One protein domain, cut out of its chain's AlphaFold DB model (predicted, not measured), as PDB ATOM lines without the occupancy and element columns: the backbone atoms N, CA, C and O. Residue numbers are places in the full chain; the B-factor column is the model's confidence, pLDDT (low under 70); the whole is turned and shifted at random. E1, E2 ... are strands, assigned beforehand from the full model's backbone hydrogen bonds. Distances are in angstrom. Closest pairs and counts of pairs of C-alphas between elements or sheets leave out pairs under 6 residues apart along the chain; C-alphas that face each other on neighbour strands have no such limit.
ATOM      1  N   ALA A  41     185.288 111.852 200.040       90.62
ATOM      2  CA  ALA A  41     185.502 112.354 198.691       90.62
ATOM      3  C   ALA A  41     186.560 111.550 197.940       90.62
ATOM      4  O   ALA A  41     187.426 110.885 198.518       90.62
ATOM      5  N   ALA A  42     186.451 111.627 196.620       88.81
ATOM      6  CA  ALA A  42     187.385 111.059 195.668       88.81
ATOM      7  C   ALA A  42     188.046 112.201 194.892       88.81
ATOM      8  O   ALA A  42     187.358 113.061 194.339       88.81
ATOM      9  N   GLN A  43     189.376 112.194 194.851       86.00
ATOM     10  CA  GLN A  43     190.166 113.129 194.055       86.00
ATOM     11  C   GLN A  43     190.908 112.361 192.978       86.00
ATOM     12  O   GLN A  43     191.535 111.338 193.256       86.00
ATOM     13  N   VAL A  44     190.828 112.870 191.756       83.31
ATOM     14  CA  VAL A  44     191.450 112.280 190.581       83.31
ATOM     15  C   VAL A  44     192.523 113.234 190.073       83.31
ATOM     16  O   VAL A  44     192.273 114.411 189.831       83.31
ATOM     17  N   PHE A  45     193.729 112.718 189.905       78.62
ATOM     18  CA  PHE A  45     194.851 113.406 189.291       78.62
ATOM     19  C   PHE A  45     195.099 112.784 187.934       78.62
ATOM     20  O   PHE A  45     195.221 111.567 187.839       78.62
ATOM     21  N   ILE A  46     195.198 113.602 186.902       76.38
ATOM     22  CA  ILE A  46     195.502 113.139 185.554       76.38
ATOM     23  C   ILE A  46     196.838 113.743 185.156       76.38
ATOM     24  O   ILE A  46     197.055 114.951 185.278       76.38
ATOM     25  N   THR A  47     197.746 112.887 184.718       68.75
ATOM     26  CA  THR A  47     199.036 113.260 184.150       68.75
ATOM     27  C   THR A  47     199.205 112.442 182.888       68.75
ATOM     28  O   THR A  47     199.272 111.214 182.920       68.75
ATOM     29  N   ASP A  48     199.233 113.137 181.765       68.69
ATOM     30  CA  ASP A  48     199.259 112.556 180.433       68.69
ATOM     31  C   ASP A  48     198.019 111.686 180.210       68.69
ATOM     32  O   ASP A  48     196.901 112.077 180.548       68.69
ATOM     33  N   ALA A  49     198.203 110.490 179.665       69.06
ATOM     34  CA  ALA A  49     197.139 109.514 179.504       69.06
ATOM     35  C   ALA A  49     196.998 108.586 180.728       69.06
ATOM     36  O   ALA A  49     196.467 107.482 180.620       69.06
ATOM     37  N   ARG A  50     197.489 109.001 181.905       73.12
ATOM     38  CA  ARG A  50     197.402 108.239 183.157       73.12
ATOM     39  C   ARG A  50     196.658 109.021 184.222       73.12
ATOM     40  O   ARG A  50     196.854 110.219 184.401       73.12
ATOM     41  N   GLY A  51     195.821 108.316 184.962       79.44
ATOM     42  CA  GLY A  51     195.055 108.833 186.074       79.44
ATOM     43  C   GLY A  51     195.397 108.130 187.381       79.44
ATOM     44  O   GLY A  51     195.677 106.933 187.423       79.44
ATOM     45  N   PHE A  52     195.338 108.882 188.469       84.06
ATOM     46  CA  PHE A  52     195.486 108.406 189.834       84.06
ATOM     47  C   PHE A  52     194.274 108.872 190.625       84.06
ATOM     48  O   PHE A  52     193.963 110.058 190.625       84.06
ATOM     49  N   VAL A  53     193.604 107.967 191.327       87.75
ATOM     50  CA  VAL A  53     192.512 108.318 192.239       87.75
ATOM     51  C   VAL A  53     192.939 108.088 193.680       87.75
ATOM     52  O   VAL A  53     193.551 107.068 194.007       87.75
ATOM     53  N   VAL A  54     192.600 109.033 194.552       89.44
ATOM     54  CA  VAL A  54     192.764 108.928 196.000       89.44
ATOM     55  C   VAL A  54     191.391 109.067 196.644       89.44
ATOM     56  O   VAL A  54     190.693 110.059 196.437       89.44
ATOM     57  N   LEU A  55     191.015 108.060 197.427       91.44
ATOM     58  CA  LEU A  55     189.751 108.018 198.154       91.44
ATOM     59  C   LEU A  55     189.993 108.372 199.619       91.44
ATOM     60  O   LEU A  55     190.887 107.801 200.254       91.44
ATOM     61  N   LYS A  56     189.187 109.281 200.167       91.69
ATOM     62  CA  LYS A  56     189.263 109.690 201.571       91.69
ATOM     63  C   LYS A  56     187.902 109.626 202.254       91.69
ATOM     64  O   LYS A  56     186.875 109.919 201.646       91.69
ATOM     65  N   ALA A  57     187.930 109.290 203.537       92.44
ATOM     66  CA  ALA A  57     186.803 109.391 204.452       92.44
ATOM     67  C   ALA A  57     187.167 110.290 205.635       92.44
ATOM     68  O   ALA A  57     188.322 110.329 206.067       92.44
ATOM     69  N   GLY A  58     186.177 111.011 206.142       91.00
ATOM     70  CA  GLY A  58     186.322 111.911 207.270       91.00
ATOM     71  C   GLY A  58     186.632 111.143 208.548       91.00
ATOM     72  O   GLY A  58     186.346 109.949 208.677       91.00
ATOM     73  N   ARG A  59     187.243 111.842 209.504       91.31
ATOM     74  CA  ARG A  59     187.755 111.257 210.753       91.31
ATOM     75  C   ARG A  59     186.724 110.484 211.587       91.31
ATOM     76  O   ARG A  59     187.130 109.597 212.335       91.31
ATOM     77  N   ASN A  60     185.427 110.782 211.458       93.56
ATOM     78  CA  ASN A  60     184.359 110.114 212.215       93.56
ATOM     79  C   ASN A  60     183.800 108.866 211.517       93.56
ATOM     80  O   ASN A  60     182.986 108.149 212.099       93.56
ATOM     81  N   LEU A  61     184.196 108.601 210.271       93.38
ATOM     82  CA  LEU A  61     183.688 107.467 209.511       93.38
ATOM     83  C   LEU A  61     184.520 106.211 209.772       93.38
ATOM     84  O   LEU A  61     185.732 106.257 209.969       93.38
ATOM     85  N   SER A  62     183.860 105.060 209.765       94.94
ATOM     86  CA  SER A  62     184.475 103.732 209.838       94.94
ATOM     87  C   SER A  62     183.533 102.716 209.214       94.94
ATOM     88  O   SER A  62     182.315 102.855 209.331       94.94
ATOM     89  N   GLY A  63     184.083 101.673 208.596       95.50
ATOM     90  CA  GLY A  63     183.285 100.599 208.018       95.50
ATOM     91  C   GLY A  63     183.841 100.115 206.690       95.50
ATOM     92  O   GLY A  63     185.015  99.752 206.597       95.50
ATOM     93  N   SER A  64     182.992 100.054 205.669       97.25
ATOM     94  CA  SER A  64     183.376  99.604 204.329       97.25
ATOM     95  C   SER A  64     183.148 100.681 203.283       97.25
ATOM     96  O   SER A  64     182.423 101.640 203.523       97.25
ATOM     97  N   TYR A  65     183.806 100.558 202.139       96.75
ATOM     98  CA  TYR A  65     183.625 101.477 201.025       96.75
ATOM     99  C   TYR A  65     183.536 100.723 199.707       96.75
ATOM    100  O   TYR A  65     184.123  99.646 199.548       96.75
ATOM    101  N   ALA A  66     182.831 101.332 198.763       96.50
ATOM    102  CA  ALA A  66     182.788 100.935 197.370       96.50
ATOM    103  C   ALA A  66     182.964 102.183 196.508       96.50
ATOM    104  O   ALA A  66     182.291 103.194 196.702       96.50
ATOM    105  N   PHE A  67     183.891 102.113 195.566       94.56
ATOM    106  CA  PHE A  67     184.139 103.152 194.590       94.56
ATOM    107  C   PHE A  67     184.150 102.549 193.201       94.56
ATOM    108  O   PHE A  67     184.776 101.512 192.974       94.56
ATOM    109  N   ARG A  68     183.498 103.236 192.272       91.94
ATOM    110  CA  ARG A  68     183.556 102.927 190.851       91.94
ATOM    111  C   ARG A  68     183.857 104.198 190.084       91.94
ATOM    112  O   ARG A  68     183.226 105.214 190.352       91.94
ATOM    113  N   LEU A  69     184.788 104.125 189.145       88.50
ATOM    114  CA  LEU A  69     185.099 105.176 188.188       88.50
ATOM    115  C   LEU A  69     184.965 104.608 186.784       88.50
ATOM    116  O   LEU A  69     185.622 103.626 186.444       88.50
ATOM    117  N   THR A  70     184.136 105.261 185.988       84.75
ATOM    118  CA  THR A  70     183.912 104.951 184.582       84.75
ATOM    119  C   THR A  70     184.184 106.170 183.728       84.75
ATOM    120  O   THR A  70     183.947 107.293 184.170       84.75
ATOM    121  N   GLN A  71     184.640 105.954 182.502       79.50
ATOM    122  CA  GLN A  71     184.703 107.009 181.501       79.50
ATOM    123  C   GLN A  71     183.612 106.778 180.464       79.50
ATOM    124  O   GLN A  71     183.578 105.732 179.826       79.50
ATOM    125  N   ASP A  72     182.726 107.752 180.309       70.94
ATOM    126  CA  ASP A  72     181.589 107.664 179.399       70.94
ATOM    127  C   ASP A  72     181.929 108.327 178.056       70.94
ATOM    128  O   ASP A  72     181.455 109.408 177.709       70.94
ATOM    129  N   ILE A  73     182.835 107.684 177.316       64.06
ATOM    130  CA  ILE A  73     183.105 107.995 175.909       64.06
ATOM    131  C   ILE A  73     183.048 106.704 175.095       64.06
ATOM    132  O   ILE A  73     183.421 105.637 175.580       64.06
ATOM    133  N   ALA A  74     182.622 106.801 173.833       55.28
ATOM    134  CA  ALA A  74     182.363 105.647 172.961       55.28
ATOM    135  C   ALA A  74     183.564 104.699 172.760       55.28
ATOM    136  O   ALA A  74     183.393 103.568 172.310       55.28
ATOM    137  N   THR A  75     184.774 105.169 173.060       53.59
ATOM    138  CA  THR A  75     186.032 104.452 172.859       53.59
ATOM    139  C   THR A  75     186.768 104.151 174.162       53.59
ATOM    140  O   THR A  75     187.915 103.729 174.111       53.59
ATOM    141  N   SER A  76     186.170 104.347 175.338       62.72
ATOM    142  CA  SER A  76     186.863 104.061 176.599       62.72
ATOM    143  C   SER A  76     186.331 102.827 177.307       62.72
ATOM    144  O   SER A  76     185.132 102.581 177.353       62.72
ATOM    145  N   ASP A  77     187.267 102.096 177.911       65.25
ATOM    146  CA  ASP A  77     187.030 100.908 178.728       65.25
ATOM    147  C   ASP A  77     187.440 101.138 180.195       65.25
ATOM    148  O   ASP A  77     187.739 100.185 180.920       65.25
ATOM    149  N   ILE A  78     187.511 102.393 180.665       76.88
ATOM    150  CA  ILE A  78     187.805 102.630 182.086       76.88
ATOM    151  C   ILE A  78     186.632 102.114 182.920       76.88
ATOM    152  O   ILE A  78     185.545 102.683 182.901       76.88
ATOM    153  N   ASP A  79     186.887 101.058 183.688       81.25
ATOM    154  CA  ASP A  79     186.043 100.574 184.781       81.25
ATOM    155  C   ASP A  79     186.955 100.235 185.965       81.25
ATOM    156  O   ASP A  79     187.407  99.102 186.148       81.25
ATOM    157  N   LEU A  80     187.301 101.261 186.742       87.31
ATOM    158  CA  LEU A  80     188.089 101.100 187.957       87.31
ATOM    159  C   LEU A  80     187.144 100.893 189.137       87.31
ATOM    160  O   LEU A  80     186.346 101.769 189.464       87.31
ATOM    161  N   GLN A  81     187.293  99.760 189.818       93.00
ATOM    162  CA  GLN A  81     186.540  99.433 191.023       93.00
ATOM    163  C   GLN A  81     187.490  99.258 192.203       93.00
ATOM    164  O   GLN A  81     188.467  98.514 192.125       93.00
ATOM    165  N   LEU A  82     187.204  99.962 193.296       92.00
ATOM    166  CA  LEU A  82     187.953  99.887 194.545       92.00
ATOM    167  C   LEU A  82     186.974  99.649 195.687       92.00
ATOM    168  O   LEU A  82     186.054 100.434 195.905       92.00
ATOM    169  N   ASN A  83     187.186  98.585 196.447       95.75
ATOM    170  CA  ASN A  83     186.339  98.236 197.575       95.75
ATOM    171  C   ASN A  83     187.188  97.704 198.726       95.75
ATOM    172  O   ASN A  83     188.213  97.056 198.518       95.75
ATOM    173  N   GLY A  84     186.747  97.956 199.952       94.25
ATOM    174  CA  GLY A  84     187.506  97.543 201.121       94.25
ATOM    175  C   GLY A  84     186.843  97.903 202.436       94.25
ATOM    176  O   GLY A  84     185.701  98.362 202.486       94.25
ATOM    177  N   ARG A  85     187.581  97.669 203.520       95.38
ATOM    178  CA  ARG A  85     187.214  98.054 204.884       95.38
ATOM    179  C   ARG A  85     188.279  98.971 205.459       95.38
ATOM    180  O   ARG A  85     189.448  98.851 205.106       95.38
ATOM    181  N   PHE A  86     187.871  99.863 206.347       94.12
ATOM    182  CA  PHE A  86     188.756 100.797 207.027       94.12
ATOM    183  C   PHE A  86     188.228 101.102 208.430       94.12
ATOM    184  O   PHE A  86     187.026 101.019 208.693       94.12
ATOM    185  N   SER A  87     189.138 101.484 209.320       90.19
ATOM    186  CA  SER A  87     188.805 102.040 210.629       90.19
ATOM    187  C   SER A  87     189.314 103.471 210.671       90.19
ATOM    188  O   SER A  87     190.518 103.702 210.546       90.19
ATOM    189  N   GLY A  88     188.406 104.425 210.838       85.31
ATOM    190  CA  GLY A  88     188.764 105.779 211.233       85.31
ATOM    191  C   GLY A  88     189.303 105.775 212.661       85.31
ATOM    192  O   GLY A  88     188.964 104.910 213.470       85.31
ATOM    193  N   ASN A  89     190.178 106.730 212.961       83.88
ATOM    194  CA  ASN A  89     190.769 106.895 214.287       83.88
ATOM    195  C   ASN A  89     190.156 108.072 215.065       83.88
ATOM    196  O   ASN A  89     190.605 108.333 216.174       83.88
ATOM    197  N   GLY A  90     189.198 108.818 214.499       86.38
ATOM    198  CA  GLY A  90     188.592 109.999 215.131       86.38
ATOM    199  C   GLY A  90     189.460 111.262 215.130       86.38
ATOM    200  O   GLY A  90     188.959 112.343 215.425       86.38
ATOM    201  N   HIS A  91     190.742 111.166 214.768       86.62
ATOM    202  CA  HIS A  91     191.704 112.268 214.869       86.62
ATOM    203  C   HIS A  91     192.008 112.902 213.509       86.62
ATOM    204  O   HIS A  91     192.155 114.119 213.401       86.62
ATOM    205  N   SER A  92     192.079 112.087 212.457       87.00
ATOM    206  CA  SER A  92     192.474 112.505 211.113       87.00
ATOM    207  C   SER A  92     191.633 111.809 210.053       87.00
ATOM    208  O   SER A  92     191.130 110.709 210.281       87.00
ATOM    209  N   ASP A  93     191.527 112.414 208.873       88.88
ATOM    210  CA  ASP A  93     190.930 111.754 207.713       88.88
ATOM    211  C   ASP A  93     191.629 110.418 207.427       88.88
ATOM    212  O   ASP A  93     192.858 110.307 207.510       88.88
ATOM    213  N   ALA A  94     190.855 109.422 207.014       89.12
ATOM    214  CA  ALA A  94     191.374 108.139 206.572       89.12
ATOM    215  C   ALA A  94     191.551 108.136 205.048       89.12
ATOM    216  O   ALA A  94     190.630 108.470 204.303       89.12
ATOM    217  N   THR A  95     192.724 107.714 204.566       90.50
ATOM    218  CA  THR A  95     192.884 107.335 203.151       90.50
ATOM    219  C   THR A  95     192.364 105.913 202.978       90.50
ATOM    220  O   THR A  95     192.897 104.994 203.595       90.50
ATOM    221  N   LEU A  96     191.332 105.734 202.155       91.50
ATOM    222  CA  LEU A  96     190.649 104.450 201.971       91.50
ATOM    223  C   LEU A  96     191.405 103.532 201.006       91.50
ATOM    224  O   LEU A  96     191.667 102.369 201.309       91.50
ATOM    225  N   ALA A  97     191.743 104.070 199.835       89.94
ATOM    226  CA  ALA A  97     192.484 103.391 198.782       89.94
ATOM    227  C   ALA A  97     193.093 104.394 197.804       89.94
ATOM    228  O   ALA A  97     192.722 105.573 197.752       89.94
ATOM    229  N   ARG A  98     194.033 103.881 197.008       89.62
ATOM    230  CA  ARG A  98     194.624 104.566 195.863       89.62
ATOM    231  C   ARG A  98     194.517 103.651 194.654       89.62
ATOM    232  O   ARG A  98     194.853 102.475 194.755       89.62
ATOM    233  N   GLY A  99     194.047 104.191 193.539       83.12
ATOM    234  CA  GLY A  99     193.932 103.472 192.276       83.12
ATOM    235  C   GLY A  99     194.678 104.193 191.170       83.12
ATOM    236  O   GLY A  99     194.855 105.409 191.224       83.12
ATOM    237  N   GLN A 100     195.109 103.435 190.173       85.62
ATOM    238  CA  GLN A 100     195.680 103.959 188.940       85.62
ATOM    239  C   GLN A 100     194.826 103.473 187.777       85.62
ATOM    240  O   GLN A 100     194.307 102.357 187.819       85.62
ATOM    241  N   PHE A 101     194.676 104.309 186.762       81.00
ATOM    242  CA  PHE A 101     193.984 103.971 185.528       81.00
ATOM    243  C   PHE A 101     194.682 104.645 184.349       81.00
ATOM    244  O   PHE A 101     195.410 105.621 184.524       81.00
ATOM    245  N   GLU A 102     194.475 104.127 183.149       76.50
ATOM    246  CA  GLU A 102     194.931 104.771 181.919       76.50
ATOM    247  C   GLU A 102     193.706 105.302 181.179       76.50
ATOM    248  O   GLU A 102     192.657 104.659 181.168       76.50
ATOM    249  N   LEU A 103     193.819 106.508 180.626       72.62
ATOM    250  CA  LEU A 103     192.758 107.102 179.830       72.62
ATOM    251  C   LEU A 103     192.679 106.382 178.485       72.62
ATOM    252  O   LEU A 103     193.686 106.237 177.790       72.62
ATOM    253  N   GLY A 104     191.481 105.925 178.128       57.22
ATOM    254  CA  GLY A 104     191.234 105.322 176.826       57.22
ATOM    255  C   GLY A 104     191.107 106.401 175.755       57.22
ATOM    256  O   GLY A 104     190.283 107.301 175.879       57.22
ATOM    257  N   HIS A 105     191.891 106.295 174.684       53.88
ATOM    258  CA  HIS A 105     191.599 106.962 173.419       53.88
ATOM    259  C   HIS A 105     191.890 105.977 172.286       53.88
ATOM    260  O   HIS A 105     193.035 105.571 172.091       53.88
ATOM    261  N   TYR A 106     190.853 105.568 171.554       45.19
ATOM    262  CA  TYR A 106     191.027 104.926 170.254       45.19
ATOM    263  C   TYR A 106     190.608 105.937 169.197       45.19
ATOM    264  O   TYR A 106     189.432 106.287 169.102       45.19
ATOM    265  N   GLU A 107     191.559 106.409 168.397       47.62
ATOM    266  CA  GLU A 107     191.215 107.067 167.142       47.62
ATOM    267  C   GLU A 107     190.512 106.032 166.254       47.62
ATOM    268  O   GLU A 107     191.037 104.941 166.029       47.62
ATOM    269  N   ALA A 108     189.336 106.370 165.723       42.09
ATOM    270  CA  ALA A 108     188.614 105.507 164.784       42.09
ATOM    271  C   ALA A 108     189.433 105.194 163.509       42.09
ATOM    272  O   ALA A 108     189.164 104.201 162.832       42.09
ATOM    273  N   GLU A 109     190.452 106.007 163.209       41.94
ATOM    274  CA  GLU A 109     191.361 105.856 162.066       41.94
ATOM    275  C   GLU A 109     192.728 105.246 162.434       41.94
ATOM    276  O   GLU A 109     193.461 104.787 161.551       41.94
ATOM    277  N   ALA A 110     193.077 105.158 163.725       39.12
ATOM    278  CA  ALA A 110     194.291 104.472 164.143       39.12
ATOM    279  C   ALA A 110     194.030 102.968 164.191       39.12
ATOM    280  O   ALA A 110     193.143 102.467 164.880       39.12
ATOM    281  N   ARG A 111     194.847 102.218 163.452       34.78
ATOM    282  CA  ARG A 111     194.891 100.753 163.510       34.78
ATOM    283  C   ARG A 111     194.805 100.264 164.969       34.78
ATOM    284  O   ARG A 111     195.496 100.829 165.822       34.78
ATOM    285  N   PRO A 112     194.035  99.198 165.256       35.91
ATOM    286  CA  PRO A 112     193.882  98.681 166.613       35.91
ATOM    287  C   PRO A 112     195.252  98.446 167.263       35.91
ATOM    288  O   PRO A 112     196.079  97.712 166.721       35.91
ATOM    289  N   GLY A 113     195.491  99.091 168.410       35.62
ATOM    290  CA  GLY A 113     196.703  98.911 169.216       35.62
ATOM    291  C   GLY A 113     197.751 100.030 169.159       35.62
ATOM    292  O   GLY A 113     198.848  99.822 169.676       35.62
ATOM    293  N   ARG A 114     197.464 101.203 168.575       34.19
ATOM    294  CA  ARG A 114     198.335 102.386 168.723       34.19
ATOM    295  C   ARG A 114     197.760 103.386 169.724       34.19
ATOM    296  O   ARG A 114     196.768 104.040 169.452       34.19
ATOM    297  N   PHE A 115     198.440 103.503 170.860       38.53
ATOM    298  CA  PHE A 115     198.233 104.545 171.858       38.53
ATOM    299  C   PHE A 115     198.903 105.834 171.363       38.53
ATOM    300  O   PHE A 115     200.134 105.883 171.279       38.53
ATOM    301  N   THR A 116     198.133 106.850 170.975       40.12
ATOM    302  CA  THR A 116     198.668 108.180 170.653       40.12
ATOM    303  C   THR A 116     198.664 109.038 171.925       40.12
ATOM    304  O   THR A 116     197.603 109.338 172.461       40.12
ATOM    305  N   PRO A 117     199.833 109.457 172.450       43.16
ATOM    306  CA  PRO A 117     199.931 110.279 173.662       43.16
ATOM    307  C   PRO A 117     199.579 111.760 173.416       43.16
ATOM    308  O   PRO A 117     200.085 112.645 174.106       43.16
ATOM    309  N   GLN A 118     198.770 112.063 172.397       43.91
ATOM    310  CA  GLN A 118     198.464 113.439 172.015       43.91
ATOM    311  C   GLN A 118     197.448 114.046 172.992       43.91
ATOM    312  O   GLN A 118     196.246 113.844 172.903       43.91
ATOM    313  N   TYR A 119     197.994 114.801 173.945       42.66
ATOM    314  CA  TYR A 119     197.321 115.559 175.005       42.66
ATOM    315  C   TYR A 119     196.170 116.462 174.551       42.66
ATOM    316  O   TYR A 119     195.258 116.734 175.335       42.66
ATOM    317  N   ASP A 120     196.231 116.974 173.322       41.12
ATOM    318  CA  ASP A 120     195.353 118.060 172.882       41.12
ATOM    319  C   ASP A 120     193.903 117.603 172.661       41.12
ATOM    320  O   ASP A 120     192.987 118.418 172.763       41.12
ATOM    321  N   SER A 121     193.663 116.300 172.473       42.12
ATOM    322  CA  SER A 121     192.318 115.715 172.363       42.12
ATOM    323  C   SER A 121     191.706 115.289 173.707       42.12
ATOM    324  O   SER A 121     190.506 115.029 173.779       42.12
ATOM    325  N   VAL A 122     192.484 115.272 174.797       46.56
ATOM    326  CA  VAL A 122     192.021 114.838 176.133       46.56
ATOM    327  C   VAL A 122     191.324 115.973 176.902       46.56
ATOM    328  O   VAL A 122     190.627 115.730 177.882       46.56
ATOM    329  N   ARG A 123     191.463 117.232 176.463       44.72
ATOM    330  CA  ARG A 123     190.889 118.403 177.158       44.72
ATOM    331  C   ARG A 123     189.380 118.598 176.975       44.72
ATOM    332  O   ARG A 123     188.799 119.322 177.777       44.72
ATOM    333  N   GLY A 124     188.770 118.014 175.943       43.50
ATOM    334  CA  GLY A 124     187.366 118.269 175.602       43.50
ATOM    335  C   GLY A 124     186.373 117.482 176.454       43.50
ATOM    336  O   GLY A 124     185.478 118.074 177.041       43.50
ATOM    337  N   ASP A 125     186.578 116.167 176.576       51.59
ATOM    338  CA  ASP A 125     185.578 115.242 177.123       51.59
ATOM    339  C   ASP A 125     186.238 114.136 177.953       51.59
ATOM    340  O   ASP A 125     186.279 112.963 177.581       51.59
ATOM    341  N   LEU A 126     186.765 114.491 179.127       63.44
ATOM    342  CA  LEU A 126     187.226 113.471 180.072       63.44
ATOM    343  C   LEU A 126     186.077 112.599 180.593       63.44
ATOM    344  O   LEU A 126     186.377 111.511 181.067       63.44
ATOM    345  N   ASN A 127     184.818 113.061 180.495       71.38
ATOM    346  CA  ASN A 127     183.568 112.434 180.959       71.38
ATOM    347  C   ASN A 127     183.776 111.308 181.990       71.38
ATOM    348  O   ASN A 127     183.454 110.140 181.761       71.38
ATOM    349  N   LEU A 128     184.419 111.663 183.107       78.12
ATOM    350  CA  LEU A 128     184.740 110.740 184.184       78.12
ATOM    351  C   LEU A 128     183.590 110.756 185.178       78.12
ATOM    352  O   LEU A 128     183.386 111.728 185.901       78.12
ATOM    353  N   ASN A 129     182.887 109.638 185.257       82.31
ATOM    354  CA  ASN A 129     181.824 109.412 186.215       82.31
ATOM    355  C   ASN A 129     182.357 108.504 187.309       82.31
ATOM    356  O   ASN A 129     182.587 107.318 187.082       82.31
ATOM    357  N   GLY A 130     182.583 109.055 188.500       87.06
ATOM    358  CA  GLY A 130     182.969 108.247 189.647       87.06
ATOM    359  C   GLY A 130     182.059 108.467 190.840       87.06
ATOM    360  O   GLY A 130     181.649 109.592 191.114       87.06
ATOM    361  N   LEU A 131     181.765 107.379 191.545       92.19
ATOM    362  CA  LEU A 131     180.903 107.351 192.717       92.19
ATOM    363  C   LEU A 131     181.619 106.623 193.849       92.19
ATOM    364  O   LEU A 131     181.995 105.462 193.688       92.19
ATOM    365  N   LEU A 132     181.783 107.300 194.984       93.81
ATOM    366  CA  LEU A 132     182.243 106.720 196.242       93.81
ATOM    367  C   LEU A 132     181.066 106.631 197.212       93.81
ATOM    368  O   LEU A 132     180.389 107.625 197.479       93.81
ATOM    369  N   GLU A 133     180.881 105.448 197.783       95.88
ATOM    370  CA  GLU A 133     179.956 105.183 198.878       95.88
ATOM    371  C   GLU A 133     180.713 104.575 200.054       95.88
ATOM    372  O   GLU A 133     181.536 103.668 199.897       95.88
ATOM    373  N   VAL A 134     180.428 105.089 201.245       95.62
ATOM    374  CA  VAL A 134     180.941 104.601 202.521       95.62
ATOM    375  C   VAL A 134     179.771 104.063 203.324       95.62
ATOM    376  O   VAL A 134     178.728 104.706 203.428       95.62
ATOM    377  N   TYR A 135     179.966 102.887 203.901       96.44
ATOM    378  CA  TYR A 135     178.966 102.127 204.625       96.44
ATOM    379  C   TYR A 135     179.412 101.915 206.071       96.44
ATOM    380  O   TYR A 135     180.573 101.568 206.311       96.44
ATOM    381  N   ASP A 136     178.496 102.072 207.026       94.19
ATOM    382  CA  ASP A 136     178.732 101.685 208.419       94.19
ATOM    383  C   ASP A 136     178.802 100.154 208.595       94.19
ATOM    384  O   ASP A 136     178.690  99.371 207.648       94.19
ATOM    385  N   GLN A 137     178.992  99.705 209.837       91.12
ATOM    386  CA  GLN A 137     179.028  98.277 210.171       91.12
ATOM    387  C   GLN A 137     177.687  97.561 209.941       91.12
ATOM    388  O   GLN A 137     177.675  96.344 209.769       91.12
ATOM    389  N   ALA A 138     176.576  98.302 209.920       93.38
ATOM    390  CA  ALA A 138     175.247  97.782 209.619       93.38
ATOM    391  C   ALA A 138     174.956  97.747 208.104       93.38
ATOM    392  O   ALA A 138     173.878  97.316 207.702       93.38
ATOM    393  N   GLY A 139     175.898  98.188 207.259       91.94
ATOM    394  CA  GLY A 139     175.738  98.234 205.806       91.94
ATOM    395  C   GLY A 139     174.906  99.417 205.307       91.94
ATOM    396  O   GLY A 139     174.450  99.397 204.166       91.94
ATOM    397  N   ARG A 140     174.690 100.449 206.130       95.50
ATOM    398  CA  ARG A 140     173.980 101.673 205.730       95.50
ATOM    399  C   ARG A 140     174.962 102.675 205.145       95.50
ATOM    400  O   ARG A 140     176.037 102.869 205.707       95.50
ATOM    401  N   VAL A 141     174.576 103.345 204.060       94.31
ATOM    402  CA  VAL A 141     175.383 104.415 203.458       94.31
ATOM    403  C   VAL A 141     175.462 105.593 204.433       94.31
ATOM    404  O   VAL A 141     174.447 106.209 204.745       94.31
ATOM    405  N   THR A 142     176.664 105.897 204.919       94.88
ATOM    406  CA  THR A 142     176.947 107.038 205.807       94.88
ATOM    407  C   THR A 142     177.508 108.232 205.061       94.88
ATOM    408  O   THR A 142     177.319 109.365 205.489       94.88
ATOM    409  N   CYS A 143     178.166 107.988 203.931       92.81
ATOM    410  CA  CYS A 143     178.583 109.038 203.023       92.81
ATOM    411  C   CYS A 143     178.505 108.564 201.576       92.81
ATOM    412  O   CYS A 143     178.851 107.425 201.258       92.81
ATOM    413  N   ARG A 144     178.075 109.467 200.696       93.88
ATOM    414  CA  ARG A 144     178.050 109.273 199.253       93.88
ATOM    415  C   ARG A 144     178.524 110.542 198.564       93.88
ATOM    416  O   ARG A 144     178.105 111.635 198.932       93.88
ATOM    417  N   THR A 145     179.378 110.395 197.563       88.50
ATOM    418  CA  THR A 145     179.958 111.532 196.842       88.50
ATOM    419  C   THR A 145     180.337 111.134 195.420       88.50
ATOM    420  O   THR A 145     180.808 110.017 195.177       88.50
ATOM    421  N   ALA A 146     180.112 112.039 194.473       82.00
ATOM    422  CA  ALA A 146     180.682 111.922 193.138       82.00
ATOM    423  C   ALA A 146     182.152 112.386 193.161       82.00
ATOM    424  O   ALA A 146     182.592 113.012 194.127       82.00
ATOM    425  N   VAL A 147     182.937 112.076 192.125       67.38
ATOM    426  CA  VAL A 147     184.312 112.599 191.997       67.38
ATOM    427  C   VAL A 147     184.293 114.117 192.151       67.38
ATOM    428  O   VAL A 147     183.714 114.828 191.337       67.38
ATOM    429  N   MET A 148     184.918 114.599 193.223       62.31
ATOM    430  CA  MET A 148     184.758 115.980 193.675       62.31
ATOM    431  C   MET A 148     185.763 116.918 193.009       62.31
ATOM    432  O   MET A 148     185.516 118.114 192.878       62.31
ATOM    433  N   GLN A 149     186.920 116.391 192.603       65.88
ATOM    434  CA  GLN A 149     187.983 117.205 192.032       65.88
ATOM    435  C   GLN A 149     188.814 116.408 191.032       65.88
ATOM    436  O   GLN A 149     189.402 115.382 191.389       65.88
ATOM    437  N   ILE A 150     188.902 116.916 189.802       68.00
ATOM    438  CA  ILE A 150     189.855 116.455 188.798       68.00
ATOM    439  C   ILE A 150     190.951 117.511 188.671       68.00
ATOM    440  O   ILE A 150     190.681 118.681 188.408       68.00
ATOM    441  N   ILE A 151     192.198 117.098 188.871       66.56
ATOM    442  CA  ILE A 151     193.372 117.953 188.700       66.56
ATOM    443  C   ILE A 151     194.165 117.415 187.518       66.56
ATOM    444  O   ILE A 151     194.755 116.338 187.599       66.56
ATOM    445  N   THR A 152     194.200 118.164 186.420       61.56
ATOM    446  CA  THR A 152     195.035 117.828 185.259       61.56
ATOM    447  C   THR A 152     196.384 118.524 185.398       61.56
ATOM    448  O   THR A 152     196.447 119.756 185.363       61.56
ATOM    449  N   VAL A 153     197.461 117.758 185.557       57.00
ATOM    450  CA  VAL A 153     198.829 118.278 185.674       57.00
ATOM    451  C   VAL A 153     199.474 118.240 184.294       57.00
ATOM    452  O   VAL A 153     199.777 117.170 183.788       57.00
ATOM    453  N   GLN A 154     199.681 119.409 183.684       49.03
ATOM    454  CA  GLN A 154     200.280 119.531 182.342       49.03
ATOM    455  C   GLN A 154     201.807 119.449 182.356       49.03
ATOM    456  O   GLN A 154     202.439 119.305 181.315       49.03
ATOM    457  N   ASN A 155     202.417 119.586 183.531       40.91
ATOM    458  CA  ASN A 155     203.855 119.515 183.687       40.91
ATOM    459  C   ASN A 155     204.170 118.910 185.064       40.91
ATOM    460  O   ASN A 155     203.903 119.559 186.075       40.91
ATOM    461  N   PRO A 156     204.742 117.697 185.153       44.34
ATOM    462  CA  PRO A 156     205.083 117.094 186.443       44.34
ATOM    463  C   PRO A 156     206.079 117.949 187.253       44.34
ATOM    464  O   PRO A 156     206.134 117.828 188.477       44.34
ATOM    465  N   ASN A 157     206.805 118.858 186.588       38.56
ATOM    466  CA  ASN A 157     207.751 119.790 187.204       38.56
ATOM    467  C   ASN A 157     207.119 121.139 187.596       38.56
ATOM    468  O   ASN A 157     207.735 121.897 188.341       38.56
ATOM    469  N   ASN A 158     205.903 121.448 187.132       38.53
ATOM    470  CA  ASN A 158     205.187 122.682 187.458       38.53
ATOM    471  C   ASN A 158     203.764 122.319 187.915       38.53
ATOM    472  O   ASN A 158     202.859 122.142 187.103       38.53
ATOM    473  N   ARG A 159     203.581 122.152 189.233       41.84
ATOM    474  CA  ARG A 159     202.353 121.658 189.900       41.84
ATOM    475  C   ARG A 159     201.130 122.587 189.782       41.84
ATOM    476  O   ARG A 159     200.179 122.455 190.549       41.84
ATOM    477  N   THR A 160     201.119 123.517 188.838       36.56
ATOM    478  CA  THR A 160     199.960 124.328 188.456       36.56
ATOM    479  C   THR A 160     199.054 123.510 187.534       36.56
ATOM    480  O   THR A 160     198.960 123.736 186.331       36.56
ATOM    481  N   GLY A 161     198.403 122.494 188.105       36.44
ATOM    482  CA  GLY A 161     197.308 121.791 187.445       36.44
ATOM    483  C   GLY A 161     196.014 122.599 187.548       36.44
ATOM    484  O   GLY A 161     195.683 123.103 188.620       36.44
ATOM    485  N   GLY A 162     195.289 122.739 186.438       35.84
ATOM    486  CA  GLY A 162     193.952 123.335 186.439       35.84
ATOM    487  C   GLY A 162     192.973 122.457 187.224       35.84
ATOM    488  O   GLY A 162     193.018 121.231 187.119       35.84
ATOM    489  N   ILE A 163     192.110 123.082 188.027       35.81
ATOM    490  CA  ILE A 163     191.015 122.399 188.722       35.81
ATOM    491  C   ILE A 163     189.857 122.273 187.730       35.81
ATOM    492  O   ILE A 163     189.219 123.269 187.401       35.81
ATOM    493  N   ALA A 164     189.574 121.059 187.267       37.19
ATOM    494  CA  ALA A 164     188.306 120.737 186.629       37.19
ATOM    495  C   ALA A 164     187.350 120.252 187.731       37.19
ATOM    496  O   ALA A 164     187.487 119.149 188.267       37.19
ATOM    497  N   SER A 165     186.427 121.124 188.136       32.12
ATOM    498  CA  SER A 165     185.325 120.764 189.031       32.12
ATOM    499  C   SER A 165     184.206 120.164 188.185       32.12
ATOM    500  O   SER A 165     183.682 120.846 187.303       32.12
TER     501      SER A 165
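AT A GLANCE: This is residues 41 to 165 of the 242 residues of an uncharacterized protein of Maricaulis sp (UniProt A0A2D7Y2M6). Two strongly twisted sheets face to face make an elongated sandwich, with the hairpin E8 and E9 carrying one sheet past the other and the long loop of residues 103 to 127 reaching beyond one end. The 125 printed residues hold nine named strands, E1 to E9 in chain order, and no named helix: all strand. One sheet runs E5, E2, E1, E8, E9, mixed; the other runs E4, E3, E6, E7, antiparallel. It is only just compact, close to loose, with a radius of gyration of the C-alphas of 16.3 A and spans of 51 by 31 by 20 A.

HOW THE PARTS SIT: Begin at E1, residues 41 to 47, which forms a hairpin with E2, residues 50 to 57; N 43 and O 54, 3.0 A apart, are within hydrogen-bond range, as are the pairs below. Cross to the other sheet for the hairpin of E3, residues 63 to 71, and E4, residues 79 to 86: N 67 and O 82, 2.8 A. Back beside E2 is antiparallel E5, residues 94 to 102: N 53 and O 99, 2.8 A. E6, residues 128 to 135, is antiparallel to E3, N 68 and O 131, 3.0 A, and forms a hairpin with E7, residues 141 to 146, N 132 and O 145, 2.9 A. E7 runs on into E8, residues 149 to 153, at 41 degrees; E8 is parallel to E1, N 46 and O 151, 2.9 A, and forms a hairpin with E9, residues 162 to 164, N 164 and O 150, 2.9 A. Between the sheets, the closest C-alphas of E4 and E5 are those of Phe 86 and Leu 96, 6.5 A.

IN THESE COORDINATES: Find C-alpha 41, where E1 begins, at (185.502, 112.354, 198.691). E3 spans 27.3 A and E5 25.1 A. E9 ends at C-alpha 164, (188.306, 120.737, 186.629).

THE WHOLE: The two C-alphas farthest apart, Gly 90 and Glu 109, are 53.3 A apart. The printed part has no cut; E5 to E6 is the long link. Look for pLDDT under 70 at residues 47 to 49, 73 to 77, 104 to 126 and 147 to 165.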